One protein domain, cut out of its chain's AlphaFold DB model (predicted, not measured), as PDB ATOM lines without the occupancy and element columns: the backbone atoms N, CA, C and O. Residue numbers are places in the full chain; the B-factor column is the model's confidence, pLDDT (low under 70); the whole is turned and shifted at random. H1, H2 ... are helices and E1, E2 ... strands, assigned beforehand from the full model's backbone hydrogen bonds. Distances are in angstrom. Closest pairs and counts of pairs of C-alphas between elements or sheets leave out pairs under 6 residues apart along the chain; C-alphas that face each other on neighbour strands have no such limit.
ATOM      1  N   ASP A  20     -21.512 -60.926  97.802       73.00
ATOM      2  CA  ASP A  20     -21.540 -59.737  98.642       73.00
ATOM      3  C   ASP A  20     -20.117 -59.163  98.740       73.00
ATOM      4  O   ASP A  20     -19.212 -59.881  99.160       73.00
ATOM      5  N   PRO A  21     -19.870 -57.892  98.376       78.88
ATOM      6  CA  PRO A  21     -18.527 -57.310  98.419       78.88
ATOM      7  C   PRO A  21     -17.921 -57.284  99.835       78.88
ATOM      8  O   PRO A  21     -16.727 -57.031  99.988       78.88
ATOM      9  N   GLY A  22     -18.718 -57.562 100.871       82.44
ATOM     10  CA  GLY A  22     -18.278 -57.748 102.245       82.44
ATOM     11  C   GLY A  22     -17.219 -58.834 102.424       82.44
ATOM     12  O   GLY A  22     -16.411 -58.691 103.334       82.44
ATOM     13  N   TRP A  23     -17.128 -59.847 101.548       85.12
ATOM     14  CA  TRP A  23     -16.106 -60.896 101.700       85.12
ATOM     15  C   TRP A  23     -14.688 -60.313 101.648       85.12
ATOM     16  O   TRP A  23     -13.831 -60.701 102.434       85.12
ATOM     17  N   ALA A  24     -14.458 -59.316 100.784       85.50
ATOM     18  CA  ALA A  24     -13.160 -58.660 100.652       85.50
ATOM     19  C   ALA A  24     -12.819 -57.839 101.904       85.50
ATOM     20  O   ALA A  24     -11.656 -57.731 102.290       85.50
ATOM     21  N   LYS A  25     -13.841 -57.287 102.574       87.25
ATOM     22  CA  LYS A  25     -13.663 -56.636 103.875       87.25
ATOM     23  C   LYS A  25     -13.304 -57.659 104.947       87.25
ATOM     24  O   LYS A  25     -12.410 -57.373 105.730       87.25
ATOM     25  N   THR A  26     -13.925 -58.835 104.963       88.00
ATOM     26  CA  THR A  26     -13.573 -59.885 105.931       88.00
ATOM     27  C   THR A  26     -12.168 -60.421 105.717       88.00
ATOM     28  O   THR A  26     -11.457 -60.602 106.692       88.00
ATOM     29  N   VAL A  27     -11.710 -60.588 104.473       88.81
ATOM     30  CA  VAL A  27     -10.311 -60.979 104.220       88.81
ATOM     31  C   VAL A  27      -9.330 -59.944 104.788       88.81
ATOM     32  O   VAL A  27      -8.282 -60.307 105.309       88.81
ATOM     33  N   ARG A  28      -9.679 -58.652 104.738       89.00
ATOM     34  CA  ARG A  28      -8.823 -57.569 105.244       89.00
ATOM     35  C   ARG A  28      -8.915 -57.351 106.758       89.00
ATOM     36  O   ARG A  28      -7.913 -57.009 107.374       89.00
ATOM     37  N   TRP A  29     -10.107 -57.482 107.335       90.62
ATOM     38  CA  TRP A  29     -10.405 -57.066 108.712       90.62
ATOM     39  C   TRP A  29     -10.754 -58.223 109.654       90.62
ATOM     40  O   TRP A  29     -10.745 -58.039 110.863       90.62
ATOM     41  N   GLY A  30     -11.053 -59.408 109.129       91.38
ATOM     42  CA  GLY A  30     -11.388 -60.606 109.901       91.38
ATOM     43  C   GLY A  30     -12.846 -60.709 110.361       91.38
ATOM     44  O   GLY A  30     -13.236 -61.768 110.837       91.38
ATOM     45  N   THR A  31     -13.675 -59.677 110.193       92.88
ATOM     46  CA  THR A  31     -15.069 -59.694 110.679       92.88
ATOM     47  C   THR A  31     -16.072 -59.963 109.559       92.88
ATOM     48  O   THR A  31     -16.021 -59.343 108.490       92.88
ATOM     49  N   TRP A  32     -17.025 -60.859 109.808       93.00
ATOM     50  CA  TRP A  32     -18.197 -61.098 108.970       93.00
ATOM     51  C   TRP A  32     -19.468 -61.004 109.807       93.00
ATOM     52  O   TRP A  32     -19.631 -61.761 110.752       93.00
ATOM     53  N   SER A  33     -20.378 -60.104 109.438       91.31
ATOM     54  CA  SER A  33     -21.632 -59.848 110.160       91.31
ATOM     55  C   SER A  33     -22.831 -59.855 109.203       91.31
ATOM     56  O   SER A  33     -23.556 -58.862 109.057       91.31
ATOM     57  N   ARG A  34     -22.972 -60.931 108.421       90.25
ATOM     58  CA  ARG A  34     -24.028 -61.087 107.408       90.25
ATOM     59  C   ARG A  34     -24.592 -62.509 107.414       90.25
ATOM     60  O   ARG A  34     -23.887 -63.431 107.814       90.25
ATOM     61  N   PRO A  35     -25.825 -62.718 106.916       89.75
ATOM     62  CA  PRO A  35     -26.395 -64.055 106.798       89.75
ATOM     63  C   PRO A  35     -25.526 -64.985 105.948       89.75
ATOM     64  O   PRO A  35     -24.818 -64.540 105.036       89.75
ATOM     65  N   TYR A  36     -25.625 -66.285 106.215       89.31
ATOM     66  CA  TYR A  36     -24.894 -67.325 105.494       89.31
ATOM     67  C   TYR A  36     -25.115 -67.265 103.970       89.31
ATOM     68  O   TYR A  36     -24.190 -67.489 103.194       89.31
ATOM     69  N   GLU A  37     -26.311 -66.881 103.515       87.69
ATOM     70  CA  GLU A  37     -26.677 -66.782 102.095       87.69
ATOM     71  C   GLU A  37     -25.867 -65.739 101.316       87.69
ATOM     72  O   GLU A  37     -25.797 -65.805 100.085       87.69
ATOM     73  N   SER A  38     -25.287 -64.759 102.013       87.06
ATOM     74  CA  SER A  38     -24.422 -63.739 101.415       87.06
ATOM     75  C   SER A  38     -22.975 -64.213 101.258       87.06
ATOM     76  O   SER A  38     -22.180 -63.537 100.599       87.06
ATOM     77  N   MET A  39     -22.620 -65.356 101.851       86.06
ATOM     78  CA  MET A  39     -21.264 -65.890 101.824       86.06
ATOM     79  C   MET A  39     -20.899 -66.395 100.416       86.06
ATOM     80  O   MET A  39     -21.746 -66.957  99.712       86.06
ATOM     81  N   PRO A  40     -19.636 -66.239  99.974       83.81
ATOM     82  CA  PRO A  40     -19.168 -66.827  98.722       83.81
ATOM     83  C   PRO A  40     -19.393 -68.344  98.719       83.81
ATOM     84  O   PRO A  40     -18.956 -69.035  99.636       83.81
ATOM     85  N   SER A  41     -20.080 -68.866  97.699       80.50
ATOM     86  CA  SER A  41     -20.397 -70.294  97.567       80.50
ATOM     87  C   SER A  41     -19.894 -70.840  96.235       80.50
ATOM     88  O   SER A  41     -20.199 -70.288  95.171       80.50
ATOM     89  N   SER A  42     -19.163 -71.955  96.290       74.69
ATOM     90  CA  SER A  42     -18.666 -72.680  95.114       74.69
ATOM     91  C   SER A  42     -19.796 -73.162  94.196       74.69
ATOM     92  O   SER A  42     -19.612 -73.200  92.980       74.69
ATOM     93  N   ALA A  43     -20.988 -73.424  94.749       76.19
ATOM     94  CA  ALA A  43     -22.178 -73.819  93.993       76.19
ATOM     95  C   ALA A  43     -22.661 -72.728  93.018       76.19
ATOM     96  O   ALA A  43     -23.258 -73.030  91.987       76.19
ATOM     97  N   LEU A  44     -22.398 -71.451  93.323       75.06
ATOM     98  CA  LEU A  44     -22.751 -70.327  92.451       75.06
ATOM     99  C   LEU A  44     -21.670 -70.048  91.399       75.06
ATOM    100  O   LEU A  44     -21.982 -69.627  90.282       75.06
ATOM    101  N   SER A  45     -20.395 -70.242  91.749       72.94
ATOM    102  CA  SER A  45     -19.272 -70.139  90.818       72.94
ATOM    103  C   SER A  45     -18.022 -70.824  91.380       72.94
ATOM    104  O   SER A  45     -17.671 -70.553  92.528       72.94
ATOM    105  N   PRO A  46     -17.253 -71.574  90.566       74.31
ATOM    106  CA  PRO A  46     -15.967 -72.133  90.991       74.31
ATOM    107  C   PRO A  46     -14.990 -71.078  91.531       74.31
ATOM    108  O   PRO A  46     -14.284 -71.323  92.503       74.31
ATOM    109  N   LYS A  47     -15.009 -69.856  90.971       78.00
ATOM    110  CA  LYS A  47     -14.175 -68.732  91.439       78.00
ATOM    111  C   LYS A  47     -14.491 -68.319  92.880       78.00
ATOM    112  O   LYS A  47     -13.621 -67.804  93.569       78.00
ATOM    113  N   PHE A  48     -15.720 -68.546  93.341       82.00
ATOM    114  CA  PHE A  48     -16.107 -68.254  94.720       82.00
ATOM    115  C   PHE A  48     -15.618 -69.323  95.693       82.00
ATOM    116  O   PHE A  48     -15.531 -69.027  96.874       82.00
ATOM    117  N   GLY A  49     -15.259 -70.521  95.217       81.69
ATOM    118  CA  GLY A  49     -14.627 -71.544  96.050       81.69
ATOM    119  C   GLY A  49     -13.269 -71.086  96.579       81.69
ATOM    120  O   GLY A  49     -13.030 -71.156  97.778       81.69
ATOM    121  N   VAL A  50     -12.425 -70.517  95.713       84.38
ATOM    122  CA  VAL A  50     -11.116 -69.968  96.120       84.38
ATOM    123  C   VAL A  50     -11.297 -68.827  97.123       84.38
ATOM    124  O   VAL A  50     -10.718 -68.850  98.203       84.38
ATOM    125  N   ILE A  51     -12.198 -67.891  96.812       86.00
ATOM    126  CA  ILE A  51     -12.535 -66.773  97.703       86.00
ATOM    127  C   ILE A  51     -13.051 -67.273  99.059       86.00
ATOM    128  O   ILE A  51     -12.728 -66.696 100.089       86.00
ATOM    129  N   ARG A  52     -13.861 -68.337  99.074       88.62
ATOM    130  CA  ARG A  52     -14.407 -68.926 100.299       88.62
ATOM    131  C   ARG A  52     -13.305 -69.504 101.182       88.62
ATOM    132  O   ARG A  52     -13.349 -69.304 102.389       88.62
ATOM    133  N   ILE A  53     -12.309 -70.164 100.595       87.44
ATOM    134  CA  ILE A  53     -11.164 -70.704 101.340       87.44
ATOM    135  C   ILE A  53     -10.354 -69.570 101.978       87.44
ATOM    136  O   ILE A  53     -10.077 -69.630 103.175       87.44
ATOM    137  N   GLU A  54     -10.032 -68.522 101.213       88.25
ATOM    138  CA  GLU A  54      -9.322 -67.337 101.722       88.25
ATOM    139  C   GLU A  54     -10.117 -66.629 102.823       88.25
ATOM    140  O   GLU A  54      -9.586 -66.313 103.886       88.25
ATOM    141  N   PHE A  55     -11.417 -66.439 102.598       90.75
ATOM    142  CA  PHE A  55     -12.346 -65.870 103.567       90.75
ATOM    143  C   PHE A  55     -12.356 -66.663 104.880       90.75
ATOM    144  O   PHE A  55     -12.174 -66.078 105.947       90.75
ATOM    145  N   LEU A  56     -12.528 -67.988 104.814       90.31
ATOM    146  CA  LEU A  56     -12.571 -68.850 105.998       90.31
ATOM    147  C   LEU A  56     -11.210 -68.939 106.705       90.31
ATOM    148  O   LEU A  56     -11.165 -69.229 107.894       90.31
ATOM    149  N   ALA A  57     -10.099 -68.706 106.005       88.94
ATOM    150  CA  ALA A  57      -8.773 -68.642 106.620       88.94
ATOM    151  C   ALA A  57      -8.524 -67.315 107.357       88.94
ATOM    152  O   ALA A  57      -7.840 -67.299 108.382       88.94
ATOM    153  N   ALA A  58      -9.082 -66.217 106.846       90.69
ATOM    154  CA  ALA A  58      -8.893 -64.876 107.392       90.69
ATOM    155  C   ALA A  58      -9.892 -64.504 108.503       90.69
ATOM    156  O   ALA A  58      -9.641 -63.558 109.251       90.69
ATOM    157  N   VAL A  59     -11.029 -65.202 108.600       92.94
ATOM    158  CA  VAL A  59     -12.092 -64.848 109.546       92.94
ATOM    159  C   VAL A  59     -11.644 -65.024 111.003       92.94
ATOM    160  O   VAL A  59     -11.121 -66.063 111.401       92.94
ATOM    161  N   LYS A  60     -11.879 -63.976 111.791       94.12
ATOM    162  CA  LYS A  60     -11.676 -63.903 113.241       94.12
ATOM    163  C   LYS A  60     -12.988 -63.822 114.003       94.12
ATOM    164  O   LYS A  60     -13.112 -64.361 115.097       94.12
TER     165      LYS A  60
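This is residues 20 to 60 of the 269 residues of an uncharacterized protein of Physcomitrium patens (UniProt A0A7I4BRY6). Two helices lie side by side, the short H1 beside the later part of the longer H2, and a long loop arches from E1, the strand after H1, back to the beginning of H2. Strand and loop together make one broad arch, with H2 as its base. The printed part has 41 residues, with two named helices and one named strand in the order H1, E1, H2, and its class is mostly helix. It is compact, with a radius of gyration of the C-alphas of 9.3 A, and spans 24 by 18 by 13 A.

Start with H1, residues 22 to 29. A tight link of one residue leads to E1, residues 31 to 33, which pairs with no named strand. The closest C-alphas of H1 and E1 are those of Thr 26 and Trp 32, 5.7 A apart. Go on to H2, residues 46 to 58, which touches H1; their closest C-alphas, those of Val 27 and Ala 58, are 5.2 A apart. H1 and H2 run the same way at a shallow tilt of 33 degrees, only just short of steep. E1 and H2 are apart. In H1 every O i to N i+4 pair is within hydrogen-bond range; in H2, 7 of 9 are.

Find C-alpha 22 at (-18.278, -57.748, 102.245); from there H1 runs 10.2 A to C-alpha 29. E1 covers 6.6 A from C-alpha 31 to C-alpha 33. H2 begins at C-alpha 46, at (-15.967, -72.133, 90.991), and runs 19.3 A to C-alpha 58, at (-8.893, -64.876, 107.392).

The C-alphas farthest apart are those of Trp 29 and Ala 43, at 25.2 A. The link from E1 to H2, residues 34 to 45, is long. The printed part has no cut. Its mean pLDDT is 85.6, and no printed residue is under 70.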